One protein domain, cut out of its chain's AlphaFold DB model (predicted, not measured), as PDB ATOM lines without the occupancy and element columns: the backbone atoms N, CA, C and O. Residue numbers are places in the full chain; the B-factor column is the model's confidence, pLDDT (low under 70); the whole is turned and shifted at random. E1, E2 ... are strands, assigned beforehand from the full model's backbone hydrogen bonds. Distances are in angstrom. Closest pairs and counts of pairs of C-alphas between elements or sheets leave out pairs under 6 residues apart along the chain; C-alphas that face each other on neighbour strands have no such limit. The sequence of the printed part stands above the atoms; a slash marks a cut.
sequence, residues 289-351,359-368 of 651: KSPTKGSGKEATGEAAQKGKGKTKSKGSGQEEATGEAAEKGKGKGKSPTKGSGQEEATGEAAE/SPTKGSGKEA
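Overview. This is residues 289 to 351 and 359 to 368 of the 651 residues of the protein "Nipblb protein" of Symbiodinium sp. CCMP2592 (UniProt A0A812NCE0). The chain is wound in stacked, flattened turns, a small solenoid squeezed into two walls close to each other. E1, residues 310 to 314 of E2, and the short stretches 337 to 338 and 361 to 362 lie side by side in one wall; residues 301 to 306 of E2, the first part of E3, and E4 lie side by side in the other, and E2 folds back from one wall to the other. The printed part has 73 residues with no named helix and four named strands, E1 to E4 along the chain, in one twisted sheet of order E1 E2 E3 E4, with the neighbours parallel; the class is all strand. The whole is compact, with a radius of gyration of the C-alphas of 11.8 A and spans of 37 by 17 by 10 A.

Along the chain. Start with E2, the longest strand by residues, residues 298 to 314: find C-alpha 298 at (19.527, 3.428, 67.611) and C-alpha 314 at (13.752, 4.907, 78.156), 12.1 A apart; E2 bends by 178 degrees at residue 301. Before it stands E1, residues 289 to 293, 13.0 A long, beginning at (14.730, 12.650, 89.288). After it look for E3, residues 323 to 332, 21.1 A long, which bends by 99 degrees at residue 329. E4, residues 347 to 351, is 13.5 A long and ends at C-alpha 351, (20.470, -0.419, 92.653).

Arrangement. Look first at the inner strands E2 and E3, which are parallel at 6 degrees; the C-alphas of Ala 303 and Ala 325 face each other at 4.6 A, and N 305 and O 326 are within hydrogen-bond range at 2.8 A. The pairing of E2 is staggered: it pairs with E3 over residues 301 to 306 and with E1 over residues 310 to 314. Beside that later part, E1 is a parallel edge strand; the C-alphas of Pro 291 and Lys 312 face each other at 4.5 A, and N 292 and O 312 are 2.8 A apart, within hydrogen-bond range. At the other edge, E4 is parallel to E3 at 17 degrees; the C-alphas of Gly 323 and Gly 347 face each other at 4.6 A, and N 325 and O 348 are within hydrogen-bond range at 2.8 A. E1 and E4 are apart. Look also for short parallel pairings of residues 313 to 314 of E2 with 337 to 338, and of 337 to 338 with 361 to 362.

Size, cuts and confidence. The two C-alphas farthest apart are those of Lys 330 and Lys 366, at 36.9 A. Residues 352 to 358 are not printed, and across this cut C-alphas 351 and 359 are 6.8 A apart. The link from E1 to E2 is tight, that from E2 to E3 is short, and that from E3 to E4, residues 333 to 346, is long. The mean pLDDT of the printed part is 82.5, and no printed residue is under 70.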
ATOM      1  N   LYS A 289      15.340  13.351  90.428       87.06
ATOM      2  CA  LYS A 289      14.730  12.650  89.288       87.06
ATOM      3  C   LYS A 289      15.554  12.854  88.015       87.06
ATOM      4  O   LYS A 289      15.511  13.956  87.473       87.06
ATOM      5  N   SER A 290      16.126  11.783  87.484       85.62
ATOM      6  CA  SER A 290      16.933  11.810  86.256       85.62
ATOM      7  C   SER A 290      16.295  10.906  85.200       85.62
ATOM      8  O   SER A 290      16.595   9.713  85.178       85.62
ATOM      9  N   PRO A 291      15.279  11.382  84.450       84.69
ATOM     10  CA  PRO A 291      14.716  10.600  83.367       84.69
ATOM     11  C   PRO A 291      15.472  10.842  82.052       84.69
ATOM     12  O   PRO A 291      15.526  11.984  81.604       84.69
ATOM     13  N   THR A 292      15.958   9.796  81.403       85.44
ATOM     14  CA  THR A 292      16.538   9.858  80.056       85.44
ATOM     15  C   THR A 292      15.567   9.264  79.036       85.44
ATOM     16  O   THR A 292      14.765   8.379  79.360       85.44
ATOM     17  N   LYS A 293      15.527   9.848  77.834       82.38
ATOM     18  CA  LYS A 293      14.748   9.337  76.705       82.38
ATOM     19  C   LYS A 293      15.528   9.487  75.395       82.38
ATOM     20  O   LYS A 293      15.647  10.619  74.934       82.38
ATOM     21  N   GLY A 294      15.947   8.380  74.792       79.25
ATOM     22  CA  GLY A 294      16.407   8.314  73.399       79.25
ATOM     23  C   GLY A 294      15.242   8.013  72.447       79.25
ATOM     24  O   GLY A 294      14.201   7.489  72.871       79.25
ATOM     25  N   SER A 295      15.365   8.425  71.188       76.94
ATOM     26  CA  SER A 295      14.449   8.082  70.093       76.94
ATOM     27  C   SER A 295      15.217   8.218  68.779       76.94
ATOM     28  O   SER A 295      15.639   9.336  68.498       76.94
ATOM     29  N   GLY A 296      15.375   7.134  68.027       81.94
ATOM     30  CA  GLY A 296      16.157   7.056  66.782       81.94
ATOM     31  C   GLY A 296      16.018   5.674  66.148       81.94
ATOM     32  O   GLY A 296      15.152   4.917  66.598       81.94
ATOM     33  N   LYS A 297      16.825   5.346  65.137       81.94
ATOM     34  CA  LYS A 297      17.053   3.947  64.747       81.94
ATOM     35  C   LYS A 297      17.736   3.221  65.897       81.94
ATOM     36  O   LYS A 297      17.165   2.258  66.399       81.94
ATOM     37  N   GLU A 298      18.799   3.828  66.414       82.38
ATOM     38  CA  GLU A 298      19.527   3.428  67.611       82.38
ATOM     39  C   GLU A 298      19.314   4.461  68.726       82.38
ATOM     40  O   GLU A 298      19.364   5.684  68.531       82.38
ATOM     41  N   ALA A 299      18.978   3.993  69.928       80.81
ATOM     42  CA  ALA A 299      18.623   4.885  71.027       80.81
ATOM     43  C   ALA A 299      19.154   4.410  72.380       80.81
ATOM     44  O   ALA A 299      18.514   3.590  73.046       80.81
ATOM     45  N   THR A 300      20.210   5.075  72.853       82.06
ATOM     46  CA  THR A 300      20.855   4.796  74.142       82.06
ATOM     47  C   THR A 300      20.463   5.816  75.209       82.06
ATOM     48  O   THR A 300      20.433   7.033  75.000       82.06
ATOM     49  N   GLY A 301      20.120   5.341  76.407       83.75
ATOM     50  CA  GLY A 301      19.832   6.215  77.542       83.75
ATOM     51  C   GLY A 301      20.459   5.738  78.841       83.75
ATOM     52  O   GLY A 301      20.009   4.734  79.387       83.75
ATOM     53  N   GLU A 302      21.358   6.528  79.430       87.50
ATOM     54  CA  GLU A 302      22.001   6.216  80.714       87.50
ATOM     55  C   GLU A 302      21.541   7.171  81.829       87.50
ATOM     56  O   GLU A 302      21.564   8.397  81.706       87.50
ATOM     57  N   ALA A 303      21.093   6.632  82.966       87.38
ATOM     58  CA  ALA A 303      20.666   7.439  84.110       87.38
ATOM     59  C   ALA A 303      21.329   7.005  85.424       87.38
ATOM     60  O   ALA A 303      20.888   6.060  86.084       87.38
ATOM     61  N   ALA A 304      22.289   7.794  85.909       87.69
ATOM     62  CA  ALA A 304      22.973   7.566  87.178       87.69
ATOM     63  C   ALA A 304      22.493   8.515  88.297       87.69
ATOM     64  O   ALA A 304      22.421   9.738  88.158       87.69
ATOM     65  N   GLN A 305      22.227   7.985  89.493       86.31
ATOM     66  CA  GLN A 305      21.879   8.785  90.669       86.31
ATOM     67  C   GLN A 305      22.600   8.321  91.931       86.31
ATOM     68  O   GLN A 305      22.417   7.211  92.414       86.31
ATOM     69  N   LYS A 306      23.334   9.230  92.576       86.00
ATOM     70  CA  LYS A 306      23.899   9.051  93.917       86.00
ATOM     71  C   LYS A 306      23.089   9.851  94.939       86.00
ATOM     72  O   LYS A 306      23.324  11.049  95.104       86.00
ATOM     73  N   GLY A 307      22.160   9.214  95.657       84.62
ATOM     74  CA  GLY A 307      21.304   9.909  96.625       84.62
ATOM     75  C   GLY A 307      20.013   9.180  97.000       84.62
ATOM     76  O   GLY A 307      19.974   7.962  97.083       84.62
ATOM     77  N   LYS A 308      18.958   9.942  97.316       81.44
ATOM     78  CA  LYS A 308      17.585   9.421  97.402       81.44
ATOM     79  C   LYS A 308      16.877   9.834  96.117       81.44
ATOM     80  O   LYS A 308      16.809  11.035  95.864       81.44
ATOM     81  N   GLY A 309      16.246   8.937  95.368       83.75
ATOM     82  CA  GLY A 309      15.461   9.442  94.245       83.75
ATOM     83  C   GLY A 309      14.741   8.417  93.401       83.75
ATOM     84  O   GLY A 309      14.170   7.456  93.910       83.75
ATOM     85  N   LYS A 310      14.588   8.789  92.133       85.69
ATOM     86  CA  LYS A 310      14.015   7.964  91.080       85.69
ATOM     87  C   LYS A 310      14.798   8.250  89.801       85.69
ATOM     88  O   LYS A 310      14.654   9.354  89.271       85.69
ATOM     89  N   THR A 311      15.551   7.291  89.297       82.75
ATOM     90  CA  THR A 311      16.084   7.316  87.929       82.75
ATOM     91  C   THR A 311      15.071   6.672  86.994       82.75
ATOM     92  O   THR A 311      14.188   5.937  87.435       82.75
ATOM     93  N   LYS A 312      15.082   7.031  85.714       84.94
ATOM     94  CA  LYS A 312      14.307   6.302  84.710       84.94
ATOM     95  C   LYS A 312      15.016   6.417  83.373       84.94
ATOM     96  O   LYS A 312      15.105   7.535  82.895       84.94
ATOM     97  N   SER A 313      15.392   5.314  82.749       84.06
ATOM     98  CA  SER A 313      15.813   5.354  81.347       84.06
ATOM     99  C   SER A 313      14.711   4.824  80.431       84.06
ATOM    100  O   SER A 313      13.899   3.980  80.836       84.06
ATOM    101  N   LYS A 314      14.603   5.407  79.233       80.44
ATOM    102  CA  LYS A 314      13.752   4.907  78.156       80.44
ATOM    103  C   LYS A 314      14.456   5.036  76.794       80.44
ATOM    104  O   LYS A 314      14.470   6.141  76.258       80.44
ATOM    105  N   GLY A 315      14.901   3.924  76.217       77.00
ATOM    106  CA  GLY A 315      15.240   3.810  74.793       77.00
ATOM    107  C   GLY A 315      13.977   3.596  73.948       77.00
ATOM    108  O   GLY A 315      12.952   3.117  74.450       77.00
ATOM    109  N   SER A 316      13.993   4.045  72.698       76.56
ATOM    110  CA  SER A 316      12.900   3.870  71.734       76.56
ATOM    111  C   SER A 316      13.502   3.878  70.330       76.56
ATOM    112  O   SER A 316      13.442   4.915  69.672       76.56
ATOM    113  N   GLY A 317      14.123   2.763  69.962       75.88
ATOM    114  CA  GLY A 317      14.787   2.526  68.683       75.88
ATOM    115  C   GLY A 317      13.838   1.934  67.645       75.88
ATOM    116  O   GLY A 317      12.784   1.409  68.017       75.88
ATOM    117  N   GLN A 318      14.197   2.021  66.368       78.81
ATOM    118  CA  GLN A 318      13.652   1.124  65.347       78.81
ATOM    119  C   GLN A 318      14.471  -0.171  65.324       78.81
ATOM    120  O   GLN A 318      13.888  -1.241  65.363       78.81
ATOM    121  N   GLU A 319      15.795  -0.076  65.362       78.31
ATOM    122  CA  GLU A 319      16.709  -1.220  65.318       78.31
ATOM    123  C   GLU A 319      17.084  -1.587  66.762       78.31
ATOM    124  O   GLU A 319      16.486  -2.507  67.325       78.31
ATOM    125  N   GLU A 320      17.888  -0.754  67.432       79.38
ATOM    126  CA  GLU A 320      18.377  -1.021  68.793       79.38
ATOM    127  C   GLU A 320      17.892   0.009  69.837       79.38
ATOM    128  O   GLU A 320      17.827   1.226  69.612       79.38
ATOM    129  N   ALA A 321      17.539  -0.461  71.038       80.88
ATOM    130  CA  ALA A 321      17.129   0.406  72.141       80.88
ATOM    131  C   ALA A 321      17.729  -0.005  73.491       80.88
ATOM    132  O   ALA A 321      17.091  -0.739  74.252       80.88
ATOM    133  N   THR A 322      18.859   0.608  73.849       80.94
ATOM    134  CA  THR A 322      19.571   0.341  75.105       80.94
ATOM    135  C   THR A 322      19.237   1.357  76.204       80.94
ATOM    136  O   THR A 322      19.193   2.579  76.017       80.94
ATOM    137  N   GLY A 323      18.917   0.866  77.404       82.50
ATOM    138  CA  GLY A 323      18.532   1.713  78.531       82.50
ATOM    139  C   GLY A 323      19.141   1.283  79.853       82.50
ATOM    140  O   GLY A 323      18.672   0.324  80.457       82.50
ATOM    141  N   GLU A 324      20.052   2.088  80.388       86.12
ATOM    142  CA  GLU A 324      20.732   1.834  81.657       86.12
ATOM    143  C   GLU A 324      20.268   2.776  82.778       86.12
ATOM    144  O   GLU A 324      20.053   3.983  82.596       86.12
ATOM    145  N   ALA A 325      20.101   2.247  83.992       87.00
ATOM    146  CA  ALA A 325      19.799   3.059  85.168       87.00
ATOM    147  C   ALA A 325      20.491   2.560  86.441       87.00
ATOM    148  O   ALA A 325      20.121   1.534  87.016       87.00
ATOM    149  N   ALA A 326      21.383   3.383  86.996       87.69
ATOM    150  CA  ALA A 326      22.097   3.106  88.239       87.69
ATOM    151  C   ALA A 326      21.654   4.030  89.394       87.69
ATOM    152  O   ALA A 326      21.794   5.251  89.330       87.69
ATOM    153  N   GLU A 327      21.181   3.483  90.523       86.75
ATOM    154  CA  GLU A 327      20.917   4.248  91.758       86.75
ATOM    155  C   GLU A 327      21.824   3.784  92.913       86.75
ATOM    156  O   GLU A 327      21.768   2.646  93.371       86.75
ATOM    157  N   LYS A 328      22.642   4.691  93.462       86.69
ATOM    158  CA  LYS A 328      23.504   4.461  94.631       86.69
ATOM    159  C   LYS A 328      23.087   5.333  95.814       86.69
ATOM    160  O   LYS A 328      23.342   6.540  95.828       86.69
ATOM    161  N   GLY A 329      22.536   4.760  96.887       84.88
ATOM    162  CA  GLY A 329      22.168   5.593  98.037       84.88
ATOM    163  C   GLY A 329      21.465   4.948  99.228       84.88
ATOM    164  O   GLY A 329      21.486   3.743  99.450       84.88
ATOM    165  N   LYS A 330      20.894   5.795 100.091       82.06
ATOM    166  CA  LYS A 330      20.132   5.381 101.283       82.06
ATOM    167  C   LYS A 330      18.700   5.881 101.141       82.06
ATOM    168  O   LYS A 330      18.514   7.090 101.227       82.06
ATOM    169  N   GLY A 331      17.686   5.024 101.039       83.62
ATOM    170  CA  GLY A 331      16.285   5.458 101.064       83.62
ATOM    171  C   GLY A 331      15.317   4.614 100.241       83.62
ATOM    172  O   GLY A 331      15.440   3.399 100.167       83.62
ATOM    173  N   LYS A 332      14.275   5.269  99.715       82.69
ATOM    174  CA  LYS A 332      13.332   4.660  98.774       82.69
ATOM    175  C   LYS A 332      13.782   5.035  97.363       82.69
ATOM    176  O   LYS A 332      13.614   6.210  97.030       82.69
ATOM    177  N   GLY A 333      14.337   4.076  96.631       78.94
ATOM    178  CA  GLY A 333      14.806   4.229  95.255       78.94
ATOM    179  C   GLY A 333      13.819   3.660  94.240       78.94
ATOM    180  O   GLY A 333      12.942   2.858  94.599       78.94
ATOM    181  N   LYS A 334      13.901   4.133  92.994       85.00
ATOM    182  CA  LYS A 334      13.275   3.482  91.836       85.00
ATOM    183  C   LYS A 334      14.133   3.735  90.600       85.00
ATOM    184  O   LYS A 334      14.240   4.897  90.223       85.00
ATOM    185  N   SER A 335      14.578   2.680  89.934       84.56
ATOM    186  CA  SER A 335      15.367   2.730  88.698       84.56
ATOM    187  C   SER A 335      14.711   1.911  87.574       84.56
ATOM    188  O   SER A 335      15.221   0.865  87.202       84.56
ATOM    189  N   PRO A 336      13.517   2.299  87.076       83.81
ATOM    190  CA  PRO A 336      12.937   1.690  85.885       83.81
ATOM    191  C   PRO A 336      13.768   1.925  84.622       83.81
ATOM    192  O   PRO A 336      14.034   3.080  84.287       83.81
ATOM    193  N   THR A 337      14.008   0.865  83.867       84.44
ATOM    194  CA  THR A 337      14.505   0.899  82.485       84.44
ATOM    195  C   THR A 337      13.428   0.381  81.542       84.44
ATOM    196  O   THR A 337      12.629  -0.494  81.893       84.44
ATOM    197  N   LYS A 338      13.306   1.012  80.370       80.25
ATOM    198  CA  LYS A 338      12.420   0.538  79.308       80.25
ATOM    199  C   LYS A 338      13.095   0.687  77.944       80.25
ATOM    200  O   LYS A 338      13.162   1.819  77.474       80.25
ATOM    201  N   GLY A 339      13.482  -0.416  77.319       76.56
ATOM    202  CA  GLY A 339      13.780  -0.476  75.888       76.56
ATOM    203  C   GLY A 339      12.489  -0.702  75.095       76.56
ATOM    204  O   GLY A 339      11.545  -1.338  75.584       76.56
ATOM    205  N   SER A 340      12.382  -0.105  73.914       75.06
ATOM    206  CA  SER A 340      11.495  -0.627  72.874       75.06
ATOM    207  C   SER A 340      12.153  -0.421  71.519       75.06
ATOM    208  O   SER A 340      12.151   0.722  71.059       75.06
ATOM    209  N   GLY A 341      12.724  -1.489  70.974       75.00
ATOM    210  CA  GLY A 341      13.220  -1.605  69.604       75.00
ATOM    211  C   GLY A 341      12.239  -2.434  68.777       75.00
ATOM    212  O   GLY A 341      11.299  -3.010  69.336       75.00
ATOM    213  N   GLN A 342      12.396  -2.449  67.460       79.06
ATOM    214  CA  GLN A 342      11.698  -3.402  66.599       79.06
ATOM    215  C   GLN A 342      12.499  -4.708  66.522       79.06
ATOM    216  O   GLN A 342      11.886  -5.770  66.572       79.06
ATOM    217  N   GLU A 343      13.832  -4.614  66.511       79.88
ATOM    218  CA  GLU A 343      14.756  -5.752  66.546       79.88
ATOM    219  C   GLU A 343      15.197  -6.028  67.984       79.88
ATOM    220  O   GLU A 343      14.631  -6.918  68.617       79.88
ATOM    221  N   GLU A 344      16.052  -5.181  68.561       80.50
ATOM    222  CA  GLU A 344      16.669  -5.437  69.867       80.50
ATOM    223  C   GLU A 344      16.295  -4.397  70.935       80.50
ATOM    224  O   GLU A 344      16.198  -3.182  70.709       80.50
ATOM    225  N   ALA A 345      16.065  -4.866  72.163       80.56
ATOM    226  CA  ALA A 345      15.760  -4.000  73.296       80.56
ATOM    227  C   ALA A 345      16.439  -4.455  74.591       80.56
ATOM    228  O   ALA A 345      15.860  -5.237  75.352       80.56
ATOM    229  N   THR A 346      17.578  -3.836  74.904       80.19
ATOM    230  CA  THR A 346      18.359  -4.112  76.117       80.19
ATOM    231  C   THR A 346      18.061  -3.110  77.232       80.19
ATOM    232  O   THR A 346      17.906  -1.898  77.033       80.19
ATOM    233  N   GLY A 347      17.937  -3.591  78.469       83.19
ATOM    234  CA  GLY A 347      17.782  -2.709  79.621       83.19
ATOM    235  C   GLY A 347      18.498  -3.202  80.861       83.19
ATOM    236  O   GLY A 347      18.211  -4.289  81.343       83.19
ATOM    237  N   GLU A 348      19.310  -2.346  81.479       86.00
ATOM    238  CA  GLU A 348      20.039  -2.693  82.700       86.00
ATOM    239  C   GLU A 348      19.682  -1.776  83.866       86.00
ATOM    240  O   GLU A 348      19.789  -0.548  83.804       86.00
ATOM    241  N   ALA A 349      19.264  -2.353  84.990       86.94
ATOM    242  CA  ALA A 349      18.915  -1.583  86.175       86.94
ATOM    243  C   ALA A 349      19.710  -2.019  87.410       86.94
ATOM    244  O   ALA A 349      19.411  -3.032  88.042       86.94
ATOM    245  N   ALA A 350      20.644  -1.173  87.851       87.06
ATOM    246  CA  ALA A 350      21.463  -1.405  89.036       87.06
ATOM    247  C   ALA A 350      21.021  -0.544  90.239       87.06
ATOM    248  O   ALA A 350      21.006   0.687  90.188       87.06
ATOM    249  N   GLU A 351      20.721  -1.150  91.395       85.12
ATOM    250  CA  GLU A 351      20.470  -0.419  92.653       85.12
ATOM    251  C   GLU A 351      21.447  -0.849  93.760       85.12
ATOM    252  O   GLU A 351      21.425  -1.981  94.242       85.12
ATOM    253  N   SER A 359      13.818  -1.795  90.914       84.38
ATOM    254  CA  SER A 359      14.518  -1.711  89.622       84.38
ATOM    255  C   SER A 359      13.793  -2.575  88.584       84.38
ATOM    256  O   SER A 359      14.178  -3.719  88.374       84.38
ATOM    257  N   PRO A 360      12.638  -2.117  88.059       84.12
ATOM    258  CA  PRO A 360      11.930  -2.858  87.033       84.12
ATOM    259  C   PRO A 360      12.577  -2.640  85.662       84.12
ATOM    260  O   PRO A 360      12.697  -1.491  85.239       84.12
ATOM    261  N   THR A 361      12.864  -3.718  84.950       83.88
ATOM    262  CA  THR A 361      13.360  -3.666  83.572       83.88
ATOM    263  C   THR A 361      12.251  -4.119  82.627       83.88
ATOM    264  O   THR A 361      11.536  -5.081  82.931       83.88
ATOM    265  N   LYS A 362      12.028  -3.393  81.523       80.94
ATOM    266  CA  LYS A 362      11.084  -3.805  80.476       80.94
ATOM    267  C   LYS A 362      11.690  -3.674  79.074       80.94
ATOM    268  O   LYS A 362      11.806  -2.544  78.609       80.94
ATOM    269  N   GLY A 363      11.960  -4.792  78.410       78.56
ATOM    270  CA  GLY A 363      12.278  -4.859  76.978       78.56
ATOM    271  C   GLY A 363      11.024  -5.124  76.135       78.56
ATOM    272  O   GLY A 363       9.997  -5.578  76.656       78.56
ATOM    273  N   SER A 364      11.064  -4.746  74.863       75.44
ATOM    274  CA  SER A 364      10.006  -4.951  73.868       75.44
ATOM    275  C   SER A 364      10.662  -4.863  72.496       75.44
ATOM    276  O   SER A 364      11.066  -3.758  72.154       75.44
ATOM    277  N   GLY A 365      10.752  -5.968  71.765       81.88
ATOM    278  CA  GLY A 365      11.436  -6.087  70.467       81.88
ATOM    279  C   GLY A 365      11.165  -7.458  69.852       81.88
ATOM    280  O   GLY A 365      10.293  -8.164  70.364       81.88
ATOM    281  N   LYS A 366      11.875  -7.829  68.787       82.62
ATOM    282  CA  LYS A 366      12.008  -9.240  68.394       82.62
ATOM    283  C   LYS A 366      12.779  -9.979  69.478       82.62
ATOM    284  O   LYS A 366      12.221 -10.915  70.048       82.62
ATOM    285  N   GLU A 367      13.909  -9.403  69.875       81.44
ATOM    286  CA  GLU A 367      14.758  -9.822  70.983       81.44
ATOM    287  C   GLU A 367      14.710  -8.790  72.120       81.44
ATOM    288  O   GLU A 367      14.744  -7.566  71.926       81.44
ATOM    289  N   ALA A 368      14.553  -9.264  73.353       81.06
ATOM    290  CA  ALA A 368      14.415  -8.389  74.512       81.06
ATOM    291  C   ALA A 368      15.185  -8.908  75.728       81.06
ATOM    292  O   ALA A 368      14.662  -9.735  76.479       81.06
TER     293      ALA A 368